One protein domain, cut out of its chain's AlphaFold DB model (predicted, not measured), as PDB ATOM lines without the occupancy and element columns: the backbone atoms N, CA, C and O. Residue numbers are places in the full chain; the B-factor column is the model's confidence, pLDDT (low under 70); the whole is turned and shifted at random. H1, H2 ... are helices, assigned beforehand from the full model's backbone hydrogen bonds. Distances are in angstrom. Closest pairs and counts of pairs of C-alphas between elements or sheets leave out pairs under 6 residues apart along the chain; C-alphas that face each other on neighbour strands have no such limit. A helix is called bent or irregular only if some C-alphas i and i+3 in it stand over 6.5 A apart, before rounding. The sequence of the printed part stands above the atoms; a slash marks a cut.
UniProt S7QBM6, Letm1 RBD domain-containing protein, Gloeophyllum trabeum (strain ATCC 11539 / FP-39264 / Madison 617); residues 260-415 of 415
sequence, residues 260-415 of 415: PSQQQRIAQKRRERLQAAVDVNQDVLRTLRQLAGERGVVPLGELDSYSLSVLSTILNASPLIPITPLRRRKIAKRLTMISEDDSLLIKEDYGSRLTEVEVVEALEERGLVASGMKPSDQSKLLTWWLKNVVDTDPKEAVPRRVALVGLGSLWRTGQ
ATOM      1  N   PRO A 260     125.696 221.553 153.712       81.88
ATOM      2  CA  PRO A 260     125.534 220.653 154.859       81.88
ATOM      3  C   PRO A 260     126.587 219.537 154.928       81.88
ATOM      4  O   PRO A 260     127.172 219.336 155.990       81.88
ATOM      5  N   SER A 261     126.915 218.909 153.793       83.25
ATOM      6  CA  SER A 261     127.999 217.921 153.654       83.25
ATOM      7  C   SER A 261     129.352 218.458 154.150       83.25
ATOM      8  O   SER A 261     130.110 217.789 154.855       83.25
ATOM      9  N   GLN A 262     129.643 219.726 153.845       83.25
ATOM     10  CA  GLN A 262     130.858 220.421 154.257       83.25
ATOM     11  C   GLN A 262     130.837 220.735 155.753       83.25
ATOM     12  O   GLN A 262     131.862 220.573 156.413       83.25
ATOM     13  N   GLN A 263     129.686 221.126 156.312       84.00
ATOM     14  CA  GLN A 263     129.534 221.331 157.757       84.00
ATOM     15  C   GLN A 263     129.745 220.016 158.526       84.00
ATOM     16  O   GLN A 263     130.522 219.995 159.481       84.00
ATOM     17  N   GLN A 264     129.152 218.912 158.059       86.69
ATOM     18  CA  GLN A 264     129.372 217.571 158.614       86.69
ATOM     19  C   GLN A 264     130.851 217.168 158.536       86.69
ATOM     20  O   GLN A 264     131.436 216.798 159.553       86.69
ATOM     21  N   ARG A 265     131.503 217.336 157.377       86.12
ATOM     22  CA  ARG A 265     132.941 217.058 157.199       86.12
ATOM     23  C   ARG A 265     133.835 217.921 158.101       86.12
ATOM     24  O   ARG A 265     134.866 217.444 158.572       86.12
ATOM     25  N   ILE A 266     133.465 219.176 158.362       86.00
ATOM     26  CA  ILE A 266     134.184 220.068 159.289       86.00
ATOM     27  C   ILE A 266     133.990 219.624 160.748       86.00
ATOM     28  O   ILE A 266     134.950 219.663 161.519       86.00
ATOM     29  N   ALA A 267     132.787 219.181 161.129       87.44
ATOM     30  CA  ALA A 267     132.512 218.637 162.458       87.44
ATOM     31  C   ALA A 267     133.245 217.303 162.686       87.44
ATOM     32  O   ALA A 267     133.951 217.156 163.680       87.44
ATOM     33  N   GLN A 268     133.188 216.377 161.726       90.62
ATOM     34  CA  GLN A 268     133.932 215.118 161.767       90.62
ATOM     35  C   GLN A 268     135.443 215.361 161.908       90.62
ATOM     36  O   GLN A 268     136.050 214.856 162.849       90.62
ATOM     37  N   LYS A 269     136.041 216.228 161.077       90.12
ATOM     38  CA  LYS A 269     137.469 216.578 161.199       90.12
ATOM     39  C   LYS A 269     137.822 217.310 162.502       90.12
ATOM     40  O   LYS A 269     138.996 217.354 162.864       90.12
ATOM     41  N   ARG A 270     136.851 217.894 163.218       89.62
ATOM     42  CA  ARG A 270     137.043 218.420 164.584       89.62
ATOM     43  C   ARG A 270     137.069 217.274 165.600       89.62
ATOM     44  O   ARG A 270     138.007 217.212 166.386       89.62
ATOM     45  N   ARG A 271     136.098 216.359 165.532       91.31
ATOM     46  CA  ARG A 271     135.989 215.156 166.376       91.31
ATOM     47  C   ARG A 271     137.218 214.255 166.265       91.31
ATOM     48  O   ARG A 271     137.783 213.884 167.286       91.31
ATOM     49  N   GLU A 272     137.674 213.975 165.046       92.81
ATOM     50  CA  GLU A 272     138.887 213.189 164.765       92.81
ATOM     51  C   GLU A 272     140.134 213.821 165.402       92.81
ATOM     52  O   GLU A 272     140.924 213.130 166.039       92.81
ATOM     53  N   ARG A 273     140.289 215.149 165.293       91.94
ATOM     54  CA  ARG A 273     141.407 215.888 165.908       91.94
ATOM     55  C   ARG A 273     141.333 215.923 167.429       91.94
ATOM     56  O   ARG A 273     142.369 215.801 168.067       91.94
ATOM     57  N   LEU A 274     140.141 216.107 167.999       93.31
ATOM     58  CA  LEU A 274     139.929 216.059 169.445       93.31
ATOM     59  C   LEU A 274     140.281 214.670 169.987       93.31
ATOM     60  O   LEU A 274     141.049 214.564 170.937       93.31
ATOM     61  N   GLN A 275     139.765 213.618 169.348       92.88
ATOM     62  CA  GLN A 275     140.039 212.242 169.732       92.88
ATOM     63  C   GLN A 275     141.538 211.926 169.635       92.88
ATOM     64  O   GLN A 275     142.128 211.557 170.640       92.88
ATOM     65  N   ALA A 276     142.186 212.189 168.496       93.50
ATOM     66  CA  ALA A 276     143.630 211.980 168.353       93.50
ATOM     67  C   ALA A 276     144.461 212.815 169.350       93.50
ATOM     68  O   ALA A 276     145.477 212.341 169.850       93.50
ATOM     69  N   ALA A 277     144.035 214.040 169.681       92.56
ATOM     70  CA  ALA A 277     144.709 214.860 170.687       92.56
ATOM     71  C   ALA A 277     144.562 214.294 172.110       92.56
ATOM     72  O   ALA A 277     145.510 214.391 172.883       92.56
ATOM     73  N   VAL A 278     143.425 213.688 172.459       92.88
ATOM     74  CA  VAL A 278     143.231 213.018 173.756       92.88
ATOM     75  C   VAL A 278     143.973 211.679 173.806       92.88
ATOM     76  O   VAL A 278     144.709 211.430 174.759       92.88
ATOM     77  N   ASP A 279     143.845 210.860 172.761       91.56
ATOM     78  CA  ASP A 279     144.422 209.513 172.687       91.56
ATOM     79  C   ASP A 279     145.965 209.545 172.707       91.56
ATOM     80  O   ASP A 279     146.582 208.723 173.381       91.56
ATOM     81  N   VAL A 280     146.599 210.520 172.037       93.62
ATOM     82  CA  VAL A 280     148.072 210.670 172.000       93.62
ATOM     83  C   VAL A 280     148.643 211.349 173.253       93.62
ATOM     84  O   VAL A 280     149.787 211.094 173.612       93.62
ATOM     85  N   ASN A 281     147.882 212.215 173.934       93.62
ATOM     86  CA  ASN A 281     148.404 213.067 175.014       93.62
ATOM     87  C   ASN A 281     147.837 212.702 176.397       93.62
ATOM     88  O   ASN A 281     147.660 213.578 177.247       93.62
ATOM     89  N   GLN A 282     147.562 211.415 176.643       92.06
ATOM     90  CA  GLN A 282     147.022 210.944 177.925       92.06
ATOM     91  C   GLN A 282     147.869 211.376 179.130       92.06
ATOM     92  O   GLN A 282     147.306 211.738 180.158       92.06
ATOM     93  N   ASP A 283     149.198 211.409 179.013       92.88
ATOM     94  CA  ASP A 283     150.074 211.813 180.121       92.88
ATOM     95  C   ASP A 283     149.946 213.297 180.474       92.88
ATOM     96  O   ASP A 283     149.942 213.647 181.649       92.88
ATOM     97  N   VAL A 284     149.704 214.172 179.492       93.62
ATOM     98  CA  VAL A 284     149.364 215.582 179.762       93.62
ATOM     99  C   VAL A 284     148.049 215.674 180.537       93.62
ATOM    100  O   VAL A 284     147.934 216.464 181.471       93.62
ATOM    101  N   LEU A 285     147.063 214.840 180.200       92.81
ATOM    102  CA  LEU A 285     145.760 214.807 180.872       92.81
ATOM    103  C   LEU A 285     145.859 214.227 182.298       92.81
ATOM    104  O   LEU A 285     145.213 214.744 183.212       92.81
ATOM    105  N   ARG A 286     146.738 213.237 182.519       92.50
ATOM    106  CA  ARG A 286     147.137 212.752 183.855       92.50
ATOM    107  C   ARG A 286     147.800 213.867 184.671       92.50
ATOM    108  O   ARG A 286     147.399 214.083 185.811       92.50
ATOM    109  N   THR A 287     148.719 214.633 184.081       92.69
ATOM    110  CA  THR A 287     149.347 215.796 184.733       92.69
ATOM    111  C   THR A 287     148.325 216.883 185.079       92.69
ATOM    112  O   THR A 287     148.362 217.407 186.188       92.69
ATOM    113  N   LEU A 288     147.346 217.184 184.212       92.62
ATOM    114  CA  LEU A 288     146.244 218.103 184.552       92.62
ATOM    115  C   LEU A 288     145.427 217.607 185.759       92.62
ATOM    116  O   LEU A 288     145.064 218.403 186.622       92.62
ATOM    117  N   ARG A 289     145.156 216.298 185.842       90.94
ATOM    118  CA  ARG A 289     144.460 215.676 186.981       90.94
ATOM    119  C   ARG A 289     145.291 215.725 188.272       90.94
ATOM    120  O   ARG A 289     144.725 215.967 189.333       90.94
ATOM    121  N   GLN A 290     146.608 215.541 188.187       91.69
ATOM    122  CA  GLN A 290     147.525 215.658 189.329       91.69
ATOM    123  C   GLN A 290     147.652 217.106 189.826       91.69
ATOM    124  O   GLN A 290     147.531 217.341 191.023       91.69
ATOM    125  N   LEU A 291     147.822 218.077 188.917       92.31
ATOM    126  CA  LEU A 291     147.885 219.509 189.247       92.31
ATOM    127  C   LEU A 291     146.581 220.025 189.869       92.31
ATOM    128  O   LEU A 291     146.621 220.900 190.727       92.31
ATOM    129  N   ALA A 292     145.429 219.480 189.462       91.75
ATOM    130  CA  ALA A 292     144.149 219.824 190.073       91.75
ATOM    131  C   ALA A 292     144.103 219.422 191.556       91.75
ATOM    132  O   ALA A 292     143.647 220.210 192.386       91.75
ATOM    133  N   GLY A 293     144.575 218.210 191.880       87.38
ATOM    134  CA  GLY A 293     144.615 217.671 193.240       87.38
ATOM    135  C   GLY A 293     143.292 217.836 193.997       87.38
ATOM    136  O   GLY A 293     142.209 217.766 193.417       87.38
ATOM    137  N   GLU A 294     143.387 218.116 195.296       81.19
ATOM    138  CA  GLU A 294     142.231 218.427 196.154       81.19
ATOM    139  C   GLU A 294     141.607 219.798 195.845       81.19
ATOM    140  O   GLU A 294     140.409 219.993 196.040       81.19
ATOM    141  N   ARG A 295     142.396 220.749 195.319       84.62
ATOM    142  CA  ARG A 295     141.918 222.097 194.958       84.62
ATOM    143  C   ARG A 295     140.920 222.061 193.798       84.62
ATOM    144  O   ARG A 295     140.086 222.948 193.665       84.62
ATOM    145  N   GLY A 296     141.021 221.057 192.926       90.75
ATOM    146  CA  GLY A 296     140.127 220.864 191.789       90.75
ATOM    147  C   GLY A 296     140.160 221.996 190.754       90.75
ATOM    148  O   GLY A 296     139.181 222.165 190.025       90.75
ATOM    149  N   VAL A 297     141.245 222.776 190.696       94.00
ATOM    150  CA  VAL A 297     141.454 223.914 189.783       94.00
ATOM    151  C   VAL A 297     142.891 223.906 189.261       94.00
ATOM    152  O   VAL A 297     143.809 223.595 190.010       94.00
ATOM    153  N   VAL A 298     143.101 224.258 187.986       95.38
ATOM    154  CA  VAL A 298     144.444 224.356 187.379       95.38
ATOM    155  C   VAL A 298     144.602 225.698 186.658       95.38
ATOM    156  O   VAL A 298     144.096 225.877 185.542       95.38
ATOM    157  N   PRO A 299     145.276 226.685 187.269       94.75
ATOM    158  CA  PRO A 299     145.576 227.959 186.632       94.75
ATOM    159  C   PRO A 299     146.377 227.804 185.335       94.75
ATOM    160  O   PRO A 299     147.435 227.184 185.286       94.75
ATOM    161  N   LEU A 300     145.941 228.487 184.268       93.69
ATOM    162  CA  LEU A 300     146.648 228.499 182.974       93.69
ATOM    163  C   LEU A 300     148.090 229.045 183.054       93.69
ATOM    164  O   LEU A 300     148.817 228.954 182.063       93.69
ATOM    165  N   GLY A 301     148.474 229.657 184.180       92.62
ATOM    166  CA  GLY A 301     149.828 230.119 184.491       92.62
ATOM    167  C   GLY A 301     150.820 228.984 184.751       92.62
ATOM    168  O   GLY A 301     151.944 229.073 184.269       92.62
ATOM    169  N   GLU A 302     150.371 227.927 185.433       92.56
ATOM    170  CA  GLU A 302     151.168 226.762 185.859       92.56
ATOM    171  C   GLU A 302     151.428 225.775 184.714       92.56
ATOM    172  O   GLU A 302     152.379 225.000 184.752       92.56
ATOM    173  N   LEU A 303     150.606 225.830 183.660       93.06
ATOM    174  CA  LEU A 303     150.781 225.004 182.471       93.06
ATOM    175  C   LEU A 303     151.989 225.436 181.637       93.06
ATOM    176  O   LEU A 303     152.112 226.601 181.236       93.06
ATOM    177  N   ASP A 304     152.808 224.448 181.288       92.94
ATOM    178  CA  ASP A 304     153.938 224.584 180.382       92.94
ATOM    179  C   ASP A 304     153.495 224.830 178.917       92.94
ATOM    180  O   ASP A 304     152.316 224.747 178.550       92.94
ATOM    181  N   SER A 305     154.452 225.144 178.037       91.31
ATOM    182  CA  SER A 305     154.147 225.480 176.638       91.31
ATOM    183  C   SER A 305     153.629 224.300 175.801       91.31
ATOM    184  O   SER A 305     152.887 224.544 174.844       91.31
ATOM    185  N   TYR A 306     153.964 223.052 176.137       92.44
ATOM    186  CA  TYR A 306     153.442 221.843 175.498       92.44
ATOM    187  C   TYR A 306     152.024 221.520 175.982       92.44
ATOM    188  O   TYR A 306     151.127 221.424 175.141       92.44
ATOM    189  N   SER A 307     151.761 221.500 177.296       93.69
ATOM    190  CA  SER A 307     150.398 221.303 177.826       93.69
ATOM    191  C   SER A 307     149.426 222.372 177.319       93.69
ATOM    192  O   SER A 307     148.306 222.059 176.917       93.69
ATOM    193  N   LEU A 308     149.864 223.635 177.218       93.88
ATOM    194  CA  LEU A 308     149.080 224.699 176.574       93.88
ATOM    195  C   LEU A 308     148.844 224.454 175.073       93.88
ATOM    196  O   LEU A 308     147.845 224.923 174.533       93.88
ATOM    197  N   SER A 309     149.739 223.755 174.368       92.62
ATOM    198  CA  SER A 309     149.550 223.377 172.957       92.62
ATOM    199  C   SER A 309     148.489 222.283 172.799       92.62
ATOM    200  O   SER A 309     147.549 222.427 172.008       92.62
ATOM    201  N   VAL A 310     148.579 221.234 173.623       93.62
ATOM    202  CA  VAL A 310     147.603 220.134 173.689       93.62
ATOM    203  C   VAL A 310     146.219 220.670 174.061       93.62
ATOM    204  O   VAL A 310     145.259 220.463 173.318       93.62
ATOM    205  N   LEU A 311     146.120 221.471 175.125       94.19
ATOM    206  CA  LEU A 311     144.865 222.079 175.578       94.19
ATOM    207  C   LEU A 311     144.255 223.037 174.534       94.19
ATOM    208  O   LEU A 311     143.036 223.064 174.362       94.19
ATOM    209  N   SER A 312     145.080 223.779 173.780       94.00
ATOM    210  CA  SER A 312     144.603 224.596 172.647       94.00
ATOM    211  C   SER A 312     144.014 223.742 171.521       94.00
ATOM    212  O   SER A 312     143.055 224.152 170.864       94.00
ATOM    213  N   THR A 313     144.571 222.551 171.296       93.19
ATOM    214  CA  THR A 313     144.103 221.609 170.273       93.19
ATOM    215  C   THR A 313     142.782 220.966 170.693       93.19
ATOM    216  O   THR A 313     141.813 221.038 169.940       93.19
ATOM    217  N   ILE A 314     142.714 220.446 171.924       94.00
ATOM    218  CA  ILE A 314     141.522 219.829 172.530       94.00
ATOM    219  C   ILE A 314     140.333 220.804 172.555       94.00
ATOM    220  O   ILE A 314     139.257 220.484 172.061       94.00
ATOM    221  N   LEU A 315     140.525 222.037 173.034       93.69
ATOM    222  CA  LEU A 315     139.455 223.047 173.102       93.69
ATOM    223  C   LEU A 315     139.161 223.744 171.757       93.69
ATOM    224  O   LEU A 315     138.328 224.660 171.698       93.69
ATOM    225  N   ASN A 316     139.854 223.350 170.679       90.38
ATOM    226  CA  ASN A 316     139.815 223.976 169.353       90.38
ATOM    227  C   ASN A 316     140.081 225.504 169.394       90.38
ATOM    228  O   ASN A 316     139.496 226.291 168.648       90.38
ATOM    229  N   ALA A 317     140.987 225.947 170.274       86.31
ATOM    230  CA  ALA A 317     141.327 227.353 170.525       86.31
ATOM    231  C   ALA A 317     142.366 227.940 169.536       86.31
ATOM    232  O   ALA A 317     142.918 229.017 169.776       86.31
ATOM    233  N   SER A 318     142.558 227.276 168.387       77.50
ATOM    234  CA  SER A 318     143.597 227.479 167.361       77.50
ATOM    235  C   SER A 318     144.977 226.900 167.734       77.50
ATOM    236  O   SER A 318     145.743 227.560 168.442       77.50
ATOM    237  N   PRO A 319     145.366 225.723 167.197       64.38
ATOM    238  CA  PRO A 319     146.683 225.125 167.458       64.38
ATOM    239  C   PRO A 319     147.834 225.879 166.769       64.38
ATOM    240  O   PRO A 319     148.934 225.945 167.303       64.38
ATOM    241  N   LEU A 320     147.571 226.531 165.630       68.19
ATOM    242  CA  LEU A 320     148.548 227.234 164.774       68.19
ATOM    243  C   LEU A 320     149.137 228.536 165.373       68.19
ATOM    244  O   LEU A 320     149.630 229.388 164.640       68.19
ATOM    245  N   ILE A 321     149.066 228.736 166.692       75.44
ATOM    246  CA  ILE A 321     149.607 229.921 167.375       75.44
ATOM    247  C   ILE A 321     150.875 229.509 168.142       75.44
ATOM    248  O   ILE A 321     150.758 228.937 169.233       75.44
ATOM    249  N   PRO A 322     152.088 229.808 167.631       76.00
ATOM    250  CA  PRO A 322     153.335 229.474 168.325       76.00
ATOM    251  C   PRO A 322     153.544 230.324 169.590       76.00
ATOM    252  O   PRO A 322     154.147 229.864 170.551       76.00
ATOM    253  N   ILE A 323     152.985 231.537 169.627       87.12
ATOM    254  CA  ILE A 323     153.177 232.513 170.708       87.12
ATOM    255  C   ILE A 323     152.342 232.131 171.948       87.12
ATOM    256  O   ILE A 323     151.137 232.397 172.010       87.12
ATOM    257  N   THR A 324     152.993 231.556 172.965       87.94
ATOM    258  CA  THR A 324     152.381 231.081 174.222       87.94
ATOM    259  C   THR A 324     151.419 232.077 174.902       87.94
ATOM    260  O   THR A 324     150.295 231.664 175.200       87.94
ATOM    261  N   PRO A 325     151.727 233.378 175.108       90.44
ATOM    262  CA  PRO A 325     150.770 234.301 175.736       90.44
ATOM    263  C   PRO A 325     149.514 234.563 174.888       90.44
ATOM    264  O   PRO A 325     148.433 234.771 175.443       90.44
ATOM    265  N   LEU A 326     149.600 234.499 173.552       90.75
ATOM    266  CA  LEU A 326     148.417 234.584 172.683       90.75
ATOM    267  C   LEU A 326     147.593 233.292 172.740       90.75
ATOM    268  O   LEU A 326     146.364 233.363 172.794       90.75
ATOM    269  N   ARG A 327     148.252 232.127 172.806       92.62
ATOM    270  CA  ARG A 327     147.602 230.824 173.016       92.62
ATOM    271  C   ARG A 327     146.857 230.785 174.357       92.62
ATOM    272  O   ARG A 327     145.668 230.485 174.380       92.62
ATOM    273  N   ARG A 328     147.502 231.216 175.449       94.00
ATOM    274  CA  ARG A 328     146.904 231.350 176.792       94.00
ATOM    275  C   ARG A 328     145.668 232.263 176.780       94.00
ATOM    276  O   ARG A 328     144.619 231.864 177.278       94.00
ATOM    277  N   ARG A 329     145.738 233.436 176.129       93.44
ATOM    278  CA  ARG A 329     144.584 234.347 175.942       93.44
ATOM    279  C   ARG A 329     143.441 233.714 175.130       93.44
ATOM    280  O   ARG A 329     142.274 233.962 175.430       93.44
ATOM    281  N   LYS A 330     143.745 232.898 174.114       92.56
ATOM    282  CA  LYS A 330     142.746 232.184 173.293       92.56
ATOM    283  C   LYS A 330     142.057 231.058 174.068       92.56
ATOM    284  O   LYS A 330     140.831 230.979 174.017       92.56
ATOM    285  N   ILE A 331     142.818 230.253 174.812       95.25
ATOM    286  CA  ILE A 331     142.300 229.202 175.704       95.25
ATOM    287  C   ILE A 331     141.396 229.820 176.772       95.25
ATOM    288  O   ILE A 331     140.242 229.417 176.881       95.25
ATOM    289  N   ALA A 332     141.874 230.847 177.486       95.62
ATOM    290  CA  ALA A 332     141.086 231.549 178.498       95.62
ATOM    291  C   ALA A 332     139.748 232.035 177.921       95.62
ATOM    292  O   ALA A 332     138.695 231.675 178.433       95.62
ATOM    293  N   LYS A 333     139.773 232.740 176.780       94.81
ATOM    294  CA  LYS A 333     138.556 233.205 176.100       94.81
ATOM    295  C   LYS A 333     137.611 232.070 175.690       94.81
ATOM    296  O   LYS A 333     136.395 232.249 175.745       94.81
ATOM    297  N   ARG A 334     138.132 230.917 175.260       95.06
ATOM    298  CA  ARG A 334     137.310 229.744 174.930       95.06
ATOM    299  C   ARG A 334     136.644 229.167 176.178       95.06
ATOM    300  O   ARG A 334     135.443 228.921 176.139       95.06
ATOM    301  N   LEU A 335     137.382 229.043 177.278       96.50
ATOM    302  CA  LEU A 335     136.863 228.583 178.566       96.50
ATOM    303  C   LEU A 335     135.849 229.566 179.180       96.50
ATOM    304  O   LEU A 335     134.855 229.112 179.737       96.50
ATOM    305  N   THR A 336     136.008 230.883 178.995       96.00
ATOM    306  CA  THR A 336     134.981 231.877 179.364       96.00
ATOM    307  C   THR A 336     133.681 231.661 178.584       96.00
ATOM    308  O   THR A 336     132.629 231.542 179.199       96.00
ATOM    309  N   MET A 337     133.739 231.501 177.254       94.69
ATOM    310  CA  MET A 337     132.539 231.225 176.441       94.69
ATOM    311  C   MET A 337     131.874 229.879 176.796       94.69
ATOM    312  O   MET A 337     130.659 229.746 176.687       94.69
ATOM    313  N   ILE A 338     132.651 228.884 177.241       96.19
ATOM    314  CA  ILE A 338     132.122 227.615 177.771       96.19
ATOM    315  C   ILE A 338     131.463 227.832 179.141       96.19
ATOM    316  O   ILE A 338     130.403 227.273 179.389       96.19
ATOM    317  N   SER A 339     132.024 228.686 180.002       96.12
ATOM    318  CA  SER A 339     131.416 229.054 181.289       96.12
ATOM    319  C   SER A 339     130.109 229.837 181.130       96.12
ATOM    320  O   SER A 339     129.175 229.625 181.901       96.12
ATOM    321  N   GLU A 340     130.017 230.712 180.125       94.62
ATOM    322  CA  GLU A 340     128.764 231.370 179.734       94.62
ATOM    323  C   GLU A 340     127.709 230.318 179.334       94.62
ATOM    324  O   GLU A 340     126.600 230.326 179.869       94.62
ATOM    325  N   ASP A 341     128.072 229.369 178.462       95.81
ATOM    326  CA  ASP A 341     127.195 228.288 177.980       95.81
ATOM    327  C   ASP A 341     126.777 227.301 179.085       95.81
ATOM    328  O   ASP A 341     125.612 226.916 179.142       95.81
ATOM    329  N   ASP A 342     127.690 226.934 179.992       96.62
ATOM    330  CA  ASP A 342     127.397 226.130 181.188       96.62
ATOM    331  C   ASP A 342     126.360 226.829 182.077       96.62
ATOM    332  O   ASP A 342     125.388 226.205 182.499       96.62
ATOM    333  N   SER A 343     126.514 228.140 182.312       94.94
ATOM    334  CA  SER A 343     125.579 228.911 183.145       94.94
ATOM    335  C   SER A 343     124.160 228.975 182.566       94.94
ATOM    336  O   SER A 343     123.206 229.207 183.309       94.94
ATOM    337  N   LEU A 344     124.016 228.786 181.249       94.44
ATOM    338  CA  LEU A 344     122.728 228.711 180.562       94.44
ATOM    339  C   LEU A 344     122.190 227.274 180.549       94.44
ATOM    340  O   LEU A 344     121.005 227.088 180.790       94.44
ATOM    341  N   LEU A 345     123.045 226.257 180.376       95.19
ATOM    342  CA  LEU A 345     122.658 224.844 180.507       95.19
ATOM    343  C   LEU A 345     122.154 224.490 181.911       95.19
ATOM    344  O   LEU A 345     121.174 223.767 182.028       95.19
ATOM    345  N   ILE A 346     122.778 225.018 182.970       95.12
ATOM    346  CA  ILE A 346     122.332 224.807 184.359       95.12
ATOM    347  C   ILE A 346     120.941 225.427 184.582       95.12
ATOM    348  O   ILE A 346     120.088 224.811 185.216       95.12
ATOM    349  N   LYS A 347     120.676 226.613 184.010       92.62
ATOM    350  CA  LYS A 347     119.356 227.277 184.052       92.62
ATOM    351  C   LYS A 347     118.308 226.580 183.175       92.62
ATOM    352  O   LYS A 347     117.122 226.660 183.472       92.62
ATOM    353  N   GLU A 348     118.736 225.900 182.115       91.06
ATOM    354  CA  GLU A 348     117.905 225.089 181.216       91.06
ATOM    355  C   GLU A 348     117.965 223.591 181.588       91.06
ATOM    356  O   GLU A 348     118.092 222.728 180.717       91.06
ATOM    357  N   ASP A 349     117.865 223.303 182.894       92.50
ATOM    358  CA  ASP A 349     117.729 221.960 183.480       92.50
ATOM    359  C   ASP A 349     118.838 220.975 183.061       92.50
ATOM    360  O   ASP A 349     118.603 219.924 182.466       92.50
ATOM    361  N   TYR A 350     120.091 221.363 183.318       92.69
ATOM    362  CA  TYR A 350     121.311 220.595 183.006       92.69
ATOM    363  C   TYR A 350     121.430 220.143 181.537       92.69
ATOM    364  O   TYR A 350     122.208 219.249 181.205       92.69
ATOM    365  N   GLY A 351     120.691 220.793 180.636       88.19
ATOM    366  CA  GLY A 351     120.620 220.426 179.230       88.19
ATOM    367  C   GLY A 351     119.658 219.280 178.905       88.19
ATOM    368  O   GLY A 351     119.775 218.720 177.818       88.19
ATOM    369  N   SER A 352     118.683 218.953 179.760       89.25
ATOM    370  CA  SER A 352     117.647 217.934 179.488       89.25
ATOM    371  C   SER A 352     116.871 218.173 178.182       89.25
ATOM    372  O   SER A 352     116.380 217.235 177.558       89.25
ATOM    373  N   ARG A 353     116.810 219.431 177.720       88.06
ATOM    374  CA  ARG A 353     116.207 219.828 176.438       88.06
ATOM    375  C   ARG A 353     117.089 219.552 175.209       88.06
ATOM    376  O   ARG A 353     116.588 219.744 174.099       88.06
ATOM    377  N   LEU A 354     118.376 219.206 175.331       90.94
ATOM    378  CA  LEU A 354     119.296 219.047 174.188       90.94
ATOM    379  C   LEU A 354     118.934 217.835 173.312       90.94
ATOM    380  O   LEU A 354     118.452 216.817 173.792       90.94
ATOM    381  N   THR A 355     119.185 217.945 172.006       92.31
ATOM    382  CA  THR A 355     119.198 216.778 171.107       92.31
ATOM    383  C   THR A 355     120.514 216.016 171.263       92.31
ATOM    384  O   THR A 355     121.512 216.606 171.671       92.31
ATOM    385  N   GLU A 356     120.563 214.735 170.887       91.44
ATOM    386  CA  GLU A 356     121.795 213.923 170.961       91.44
ATOM    387  C   GLU A 356     122.986 214.609 170.264       91.44
ATOM    388  O   GLU A 356     124.086 214.671 170.808       91.44
ATOM    389  N   VAL A 357     122.744 215.232 169.104       90.56
ATOM    390  CA  VAL A 357     123.748 216.004 168.353       90.56
ATOM    391  C   VAL A 357     124.234 217.235 169.134       90.56
ATOM    392  O   VAL A 357     125.426 217.533 169.123       90.56
ATOM    393  N   GLU A 358     123.343 217.935 169.842       92.50
ATOM    394  CA  GLU A 358     123.712 219.078 170.691       92.50
ATOM    395  C   GLU A 358     124.428 218.657 171.986       92.50
ATOM    396  O   GLU A 358     125.268 219.416 172.469       92.50
ATOM    397  N   VAL A 359     124.135 217.473 172.544       95.50
ATOM    398  CA  VAL A 359     124.898 216.890 173.668       95.50
ATOM    399  C   VAL A 359     126.311 216.538 173.204       95.50
ATOM    400  O   VAL A 359     127.283 216.925 173.852       95.50
ATOM    401  N   VAL A 360     126.439 215.877 172.050       94.62
ATOM    402  CA  VAL A 360     127.728 215.560 171.417       94.62
ATOM    403  C   VAL A 360     128.543 216.829 171.149       94.62
ATOM    404  O   VAL A 360     129.702 216.887 171.553       94.62
ATOM    405  N   GLU A 361     127.955 217.874 170.550       93.44
ATOM    406  CA  GLU A 361     128.663 219.150 170.363       93.44
ATOM    407  C   GLU A 361     129.040 219.787 171.710       93.44
ATOM    408  O   GLU A 361     130.177 220.225 171.877       93.44
ATOM    409  N   ALA A 362     128.140 219.801 172.701       95.56
ATOM    410  CA  ALA A 362     128.433 220.366 174.016       95.56
ATOM    411  C   ALA A 362     129.622 219.670 174.707       95.56
ATOM    412  O   ALA A 362     130.458 220.362 175.296       95.56
ATOM    413  N   LEU A 363     129.727 218.342 174.609       95.94
ATOM    414  CA  LEU A 363     130.864 217.563 175.106       95.94
ATOM    415  C   LEU A 363     132.157 217.884 174.344       95.94
ATOM    416  O   LEU A 363     133.166 218.219 174.964       95.94
ATOM    417  N   GLU A 364     132.124 217.853 173.010       94.56
ATOM    418  CA  GLU A 364     133.299 218.137 172.173       94.56
ATOM    419  C   GLU A 364     133.839 219.555 172.393       94.56
ATOM    420  O   GLU A 364     135.049 219.769 172.440       94.56
ATOM    421  N   GLU A 365     132.960 220.542 172.574       94.75
ATOM    422  CA  GLU A 365     133.370 221.912 172.875       94.75
ATOM    423  C   GLU A 365     134.028 222.071 174.248       94.75
ATOM    424  O   GLU A 365     134.841 222.982 174.415       94.75
ATOM    425  N   ARG A 366     133.709 221.182 175.196       95.56
ATOM    426  CA  ARG A 366     134.338 221.070 176.523       95.56
ATOM    427  C   ARG A 366     135.611 220.215 176.504       95.56
ATOM    428  O   ARG A 366     136.240 220.060 177.542       95.56
ATOM    429  N   GLY A 367     136.020 219.702 175.340       94.38
ATOM    430  CA  GLY A 367     137.207 218.857 175.186       94.38
ATOM    431  C   GLY A 367     136.982 217.380 175.527       94.38
ATOM    432  O   GLY A 367     137.949 216.656 175.745       94.38
ATOM    433  N   LEU A 368     135.726 216.924 175.586       94.62
ATOM    434  CA  LEU A 368     135.355 215.565 175.981       94.62
ATOM    435  C   LEU A 368     135.030 214.709 174.745       94.62
ATOM    436  O   LEU A 368     134.236 215.105 173.888       94.62
ATOM    437  N   VAL A 369     135.628 213.518 174.640       93.12
ATOM    438  CA  VAL A 369     135.504 212.666 173.443       93.12
ATOM    439  C   VAL A 369     134.180 211.892 173.454       93.12
ATOM    440  O   VAL A 369     134.077 210.812 174.035       93.12
ATOM    441  N   ALA A 370     133.167 212.421 172.764       90.38
ATOM    442  CA  ALA A 370     131.839 211.808 172.656       90.38
ATOM    443  C   ALA A 370     131.787 210.521 171.793       90.38
ATOM    444  O   ALA A 370     130.875 209.707 171.961       90.38
ATOM    445  N   SER A 371     132.752 210.325 170.879       86.31
ATOM    446  CA  SER A 371     132.791 209.238 169.881       86.31
ATOM    447  C   SER A 371     132.595 207.844 170.492       86.31
ATOM    448  O   SER A 371     133.412 207.425 171.306       86.31
ATOM    449  N   GLY A 372     131.575 207.094 170.070       85.19
ATOM    450  CA  GLY A 372     131.391 205.687 170.467       85.19
ATOM    451  C   GLY A 372     130.782 205.447 171.857       85.19
ATOM    452  O   GLY A 372     130.601 204.293 172.236       85.19
ATOM    453  N   MET A 373     130.426 206.493 172.609       89.94
ATOM    454  CA  MET A 373     129.572 206.350 173.798       89.94
ATOM    455  C   MET A 373     128.087 206.308 173.408       89.94
ATOM    456  O   MET A 373     127.693 206.872 172.387       89.94
ATOM    457  N   LYS A 374     127.253 205.669 174.236       92.81
ATOM    458  CA  LYS A 374     125.790 205.661 174.065       92.81
ATOM    459  C   LYS A 374     125.215 207.058 174.375       92.81
ATOM    460  O   LYS A 374     125.749 207.717 175.271       92.81
ATOM    461  N   PRO A 375     124.108 207.497 173.742       93.00
ATOM    462  CA  PRO A 375     123.520 208.819 173.998       93.00
ATOM    463  C   PRO A 375     123.175 209.078 175.472       93.00
ATOM    464  O   PRO A 375     123.408 210.165 175.995       93.00
ATOM    465  N   SER A 376     122.703 208.055 176.190       92.50
ATOM    466  CA  SER A 376     122.429 208.143 177.628       92.50
ATOM    467  C   SER A 376     123.688 208.386 178.469       92.50
ATOM    468  O   SER A 376     123.631 209.125 179.449       92.50
ATOM    469  N   ASP A 377     124.832 207.819 178.087       93.06
ATOM    470  CA  ASP A 377     126.105 207.994 178.793       93.06
ATOM    471  C   ASP A 377     126.780 209.329 178.437       93.06
ATOM    472  O   ASP A 377     127.383 209.964 179.303       93.06
ATOM    473  N   GLN A 378     126.581 209.823 177.211       94.19
ATOM    474  CA  GLN A 378     126.932 211.193 176.816       94.19
ATOM    475  C   GLN A 378     126.167 212.230 177.664       94.19
ATOM    476  O   GLN A 378     126.777 213.144 178.223       94.19
ATOM    477  N   SER A 379     124.853 212.060 177.849       94.62
ATOM    478  CA  SER A 379     124.040 212.945 178.701       94.62
ATOM    479  C   SER A 379     124.417 212.870 180.189       94.62
ATOM    480  O   SER A 379     124.428 213.901 180.870       94.62
ATOM    481  N   LYS A 380     124.797 211.686 180.702       94.06
ATOM    482  CA  LYS A 380     125.363 211.543 182.060       94.06
ATOM    483  C   LYS A 380     126.674 212.320 182.205       94.06
ATOM    484  O   LYS A 380     126.829 213.040 183.186       94.06
ATOM    485  N   LEU A 381     127.586 212.210 181.235       95.00
ATOM    486  CA  LEU A 381     128.870 212.916 181.241       95.00
ATOM    487  C   LEU A 381     128.688 214.443 181.187       95.00
ATOM    488  O   LEU A 381     129.364 215.165 181.919       95.00
ATOM    489  N   LEU A 382     127.739 214.944 180.385       96.12
ATOM    490  CA  LEU A 382     127.417 216.374 180.351       96.12
ATOM    491  C   LEU A 382     126.834 216.844 181.693       96.12
ATOM    492  O   LEU A 382     127.280 217.852 182.236       96.12
ATOM    493  N   THR A 383     125.905 216.080 182.277       96.12
ATOM    494  CA  THR A 383     125.360 216.361 183.618       96.12
ATOM    495  C   THR A 383     126.450 216.331 184.699       96.12
ATOM    496  O   THR A 383     126.443 217.183 185.587       96.12
ATOM    497  N   TRP A 384     127.411 215.402 184.627       95.38
ATOM    498  CA  TRP A 384     128.564 215.355 185.535       95.38
ATOM    499  C   TRP A 384     129.448 216.599 185.397       95.38
ATOM    500  O   TRP A 384     129.771 217.214 186.414       95.38
ATOM    501  N   TRP A 385     129.789 217.013 184.170       96.50
ATOM    502  CA  TRP A 385     130.563 218.239 183.934       96.50
ATOM    503  C   TRP A 385     129.851 219.447 184.539       96.50
ATOM    504  O   TRP A 385     130.450 220.194 185.308       96.50
ATOM    505  N   LEU A 386     128.560 219.608 184.227       96.88
ATOM    506  CA  LEU A 386     127.761 220.743 184.681       96.88
ATOM    507  C   LEU A 386     127.668 220.789 186.209       96.88
ATOM    508  O   LEU A 386     127.950 221.835 186.784       96.88
ATOM    509  N   LYS A 387     127.386 219.660 186.876       95.69
ATOM    510  CA  LYS A 387     127.396 219.564 188.349       95.69
ATOM    511  C   LYS A 387     128.743 219.951 188.961       95.69
ATOM    512  O   LYS A 387     128.769 220.598 189.999       95.69
ATOM    513  N   ASN A 388     129.858 219.629 188.306       94.12
ATOM    514  CA  ASN A 388     131.193 219.999 188.781       94.12
ATOM    515  C   ASN A 388     131.558 221.484 188.578       94.12
ATOM    516  O   ASN A 388     132.628 221.890 189.044       94.12
ATOM    517  N   VAL A 389     130.709 222.287 187.920       95.44
ATOM    518  CA  VAL A 389     130.923 223.732 187.695       95.44
ATOM    519  C   VAL A 389     129.788 224.641 188.193       95.44
ATOM    520  O   VAL A 389     129.830 225.835 187.897       95.44
ATOM    521  N   VAL A 390     128.787 224.119 188.919       92.31
ATOM    522  CA  VAL A 390     127.676 224.931 189.469       92.31
ATOM    523  C   VAL A 390     128.206 225.962 190.467       92.31
ATOM    524  O   VAL A 390     128.074 227.162 190.241       92.31
ATOM    525  N   ASP A 391     128.864 225.497 191.529       87.12
ATOM    526  CA  ASP A 391     129.234 226.311 192.696       87.12
ATOM    527  C   ASP A 391     130.655 226.907 192.604       87.12
ATOM    528  O   ASP A 391     131.348 227.080 193.602       87.12
ATOM    529  N   THR A 392     131.139 227.180 191.389       90.44
ATOM    530  CA  THR A 392     132.502 227.699 191.153       90.44
ATOM    531  C   THR A 392     132.542 229.232 191.194       90.44
ATOM    532  O   THR A 392     131.766 229.872 190.484       90.44
ATOM    533  N   ASP A 393     133.487 229.834 191.937       91.19
ATOM    534  CA  ASP A 393     133.731 231.292 191.905       91.19
ATOM    535  C   ASP A 393     133.970 231.744 190.441       91.19
ATOM    536  O   ASP A 393     134.790 231.140 189.741       91.19
ATOM    537  N   PRO A 394     133.307 232.809 189.946       89.81
ATOM    538  CA  PRO A 394     133.595 233.421 188.647       89.81
ATOM    539  C   PRO A 394     135.087 233.649 188.324       89.81
ATOM    540  O   PRO A 394     135.464 233.597 187.152       89.81
ATOM    541  N   LYS A 395     135.950 233.864 189.327       90.94
ATOM    542  CA  LYS A 395     137.417 233.957 189.185       90.94
ATOM    543  C   LYS A 395     138.061 232.610 188.840       90.94
ATOM    544  O   LYS A 395     138.979 232.549 188.022       90.94
ATOM    545  N   GLU A 396     137.572 231.531 189.442       94.00
ATOM    546  CA  GLU A 396     138.073 230.164 189.269       94.00
ATOM    547  C   GLU A 396     137.399 229.422 188.110       94.00
ATOM    548  O   GLU A 396     137.881 228.378 187.674       94.00
ATOM    549  N   ALA A 397     136.333 229.987 187.536       94.00
ATOM    550  CA  ALA A 397     135.565 229.408 186.438       94.00
ATOM    551  C   ALA A 397     136.414 228.943 185.236       94.00
ATOM    552  O   ALA A 397     136.056 227.959 184.583       94.00
ATOM    553  N   VAL A 398     137.540 229.606 184.944       96.00
ATOM    554  CA  VAL A 398     138.503 229.154 183.922       96.00
ATOM    555  C   VAL A 398     139.428 228.046 184.469       96.00
ATOM    556  O   VAL A 398     139.381 226.952 183.900       96.00
ATOM    557  N   PRO A 399     140.207 228.240 185.559       96.25
ATOM    558  CA  PRO A 399     141.004 227.179 186.196       96.25
ATOM    559  C   PRO A 399     140.265 225.858 186.478       96.25
ATOM    560  O   PRO A 399     140.800 224.781 186.212       96.25
ATOM    561  N   ARG A 400     139.018 225.913 186.957       96.44
ATOM    562  CA  ARG A 400     138.165 224.742 187.217       96.44
ATOM    563  C   ARG A 400     137.918 223.915 185.959       96.44
ATOM    564  O   ARG A 400     137.982 222.691 185.987       96.44
ATOM    565  N   ARG A 401     137.673 224.577 184.827       96.44
ATOM    566  CA  ARG A 401     137.411 223.898 183.549       96.44
ATOM    567  C   ARG A 401     138.676 223.297 182.939       96.44
ATOM    568  O   ARG A 401     138.570 222.295 182.244       96.44
ATOM    569  N   VAL A 402     139.863 223.831 183.243       96.38
ATOM    570  CA  VAL A 402     141.144 223.182 182.898       96.38
ATOM    571  C   VAL A 402     141.289 221.846 183.637       96.38
ATOM    572  O   VAL A 402     141.579 220.835 183.001       96.38
ATOM    573  N   ALA A 403     141.018 221.820 184.947       94.88
ATOM    574  CA  ALA A 403     141.026 220.587 185.741       94.88
ATOM    575  C   ALA A 403     140.025 219.547 185.201       94.88
ATOM    576  O   ALA A 403     140.360 218.373 185.031       94.88
ATOM    577  N   LEU A 404     138.803 219.983 184.869       95.31
ATOM    578  CA  LEU A 404     137.750 219.097 184.368       95.31
ATOM    579  C   LEU A 404     138.000 218.556 182.954       95.31
ATOM    580  O   LEU A 404     137.482 217.484 182.647       95.31
ATOM    581  N   VAL A 405     138.818 219.212 182.120       94.75
ATOM    582  CA  VAL A 405     139.308 218.604 180.866       94.75
ATOM    583  C   VAL A 405     140.151 217.366 181.180       94.75
ATOM    584  O   VAL A 405     139.876 216.311 180.619       94.75
ATOM    585  N   GLY A 406     141.114 217.460 182.108       91.50
ATOM    586  CA  GLY A 406     141.968 216.328 182.499       91.50
ATOM    587  C   GLY A 406     141.204 215.189 183.186       91.50
ATOM    588  O   GLY A 406     141.429 214.017 182.890       91.50
ATOM    589  N   LEU A 407     140.255 215.526 184.065       90.50
ATOM    590  CA  LEU A 407     139.388 214.546 184.734       90.50
ATOM    591  C   LEU A 407     138.415 213.875 183.749       90.50
ATOM    592  O   LEU A 407     138.357 212.651 183.662       90.50
ATOM    593  N   GLY A 408     137.665 214.668 182.978       87.44
ATOM    594  CA  GLY A 408     136.595 214.180 182.109       87.44
ATOM    595  C   GLY A 408     137.081 213.425 180.870       87.44
ATOM    596  O   GLY A 408     136.367 212.558 180.371       87.44
ATOM    597  N   SER A 409     138.299 213.685 180.382       83.25
ATOM    598  CA  SER A 409     138.882 212.907 179.280       83.25
ATOM    599  C   SER A 409     139.150 211.443 179.651       83.25
ATOM    600  O   SER A 409     139.073 210.572 178.787       83.25
ATOM    601  N   LEU A 410     139.407 211.157 180.934       74.75
ATOM    602  CA  LEU A 410     139.666 209.806 181.456       74.75
ATOM    603  C   LEU A 410     138.378 209.034 181.808       74.75
ATOM    604  O   LEU A 410     138.436 207.854 182.149       74.75
ATOM    605  N   TRP A 411     137.199 209.647 181.645       79.31
ATOM    606  CA  TRP A 411     135.898 209.017 181.921       79.31
ATOM    607  C   TRP A 411     135.695 207.692 181.169       79.31
ATOM    608  O   TRP A 411     135.087 206.758 181.683       79.31
ATOM    609  N   ARG A 412     136.244 207.583 179.950       68.44
ATOM    610  CA  ARG A 412     136.167 206.369 179.122       68.44
ATOM    611  C   ARG A 412     136.994 205.205 179.672       68.44
ATOM    612  O   ARG A 412     136.640 204.057 179.430       68.44
ATOM    613  N   THR A 413     138.089 205.486 180.378       60.59
ATOM    614  CA  THR A 413     138.997 204.464 180.923       60.59
ATOM    615  C   THR A 413     138.555 203.906 182.276       60.59
ATOM    616  O   THR A 413     139.162 202.949 182.742       60.59
ATOM    617  N   GLY A 414     137.507 204.463 182.901       58.47
ATOM    618  CA  GLY A 414     137.013 203.999 184.205       58.47
ATOM    619  C   GLY A 414     137.992 204.235 185.363       58.47
ATOM    620  O   GLY A 414     137.992 203.459 186.316       58.47
ATOM    621  N   GLN A 415     138.836 205.269 185.252       43.28
ATOM    622  CA  GLN A 415     139.900 205.641 186.194       43.28
ATOM    623  C   GLN A 415     139.663 207.036 186.759       43.28
ATOM    624  O   GLN A 415     139.345 207.948 185.966       43.28
TER     625      GLN A 415
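Overview. This is residues 260 to 415 of the 415 residues of the protein "Letm1 RBD domain-containing protein" of Gloeophyllum trabeum (strain ATCC 11539 / FP-39264 / Madison 617) (UniProt S7QBM6). A rounded ball of crossing helices is built round H7, which begins at the middle of the long helix H4 and runs away from it like the stem of a T, with H2 packed slantwise on it. H3 fills the corner between H1 and the first part of H4, H5 and H6 pack on each other near the other end of H4, and the first seven residues of H1, 260 to 266, stick out. The printed part has 156 residues with seven named helices, H1 to H7 in chain order, and no named strand: it is all helix. It is compact, with a radius of gyration of the C-alphas of 14.7 A, and spans 37 by 36 by 29 A.

Arrangement. H1, residues 260 to 280, touches H3, residues 305 to 314, with residues 273 to 278 alone. The closest C-alphas of the two are those of Leu 274 and Ile 314, 5.1 A apart, and they run opposite ways at a tilt of 38 degrees, only just steep. H2, residues 282 to 292, touches H7, residues 397 to 413, at a steep tilt of 46 degrees, opposite ways; their closest C-alphas, of Leu 285 and Gly 406, are 4.4 A apart. H3 touches H4, residues 324 to 347, at a steep tilt of 40 degrees, the same way, through residues 324 to 331 of H4 alone; the closest C-alphas are those of Ser 312 and Ile 331, 6.0 A apart. H4 touches H7 about perpendicular, at 80 degrees, with its residues 332 to 339 alone and residues 397 to 401 of H7 alone; the C-alphas of Leu 335 and Val 398 come closest, at 5.6 A. H5, residues 356 to 365, touches H6, residues 375 to 387, at a steep tilt of 46 degrees, the same way, closest at the C-alphas of Glu 356 and Pro 375, 6.2 A. H6 and H7 form a helical hairpin but only just touch, with 3 pairs of C-alphas within 8 A. H1 is apart from H4 and H6. In H2, H3, H5 and H6 every O i to N i+4 pair is within hydrogen-bond range, against 16 of 17 in H1, 19 of 20 in H4 and 7 of 13 in H7.

Along the chain. H1 begins at C-alpha 260, (125.534, 220.653, 154.859), and is 30.0 A long. H4 runs 34.7 A from C-alpha 324 at (152.381, 231.081, 174.222). H7, 25.8 A, ends at C-alpha 413, (138.997, 204.464, 180.923); it has a kink of 27 degrees near residue 404 and is irregular, with C-alphas 409 and 412 standing 7.1 A apart.

Size, cuts and confidence. The C-alphas farthest apart, of Ser 261 and Glu 294, are 44.8 A apart. The printed part has no cut; the link from H2 to H3 is long, with 12 residues. Mean pLDDT of the printed part is 90.6; residues 319 to 320 and 412 to 415 are under 70.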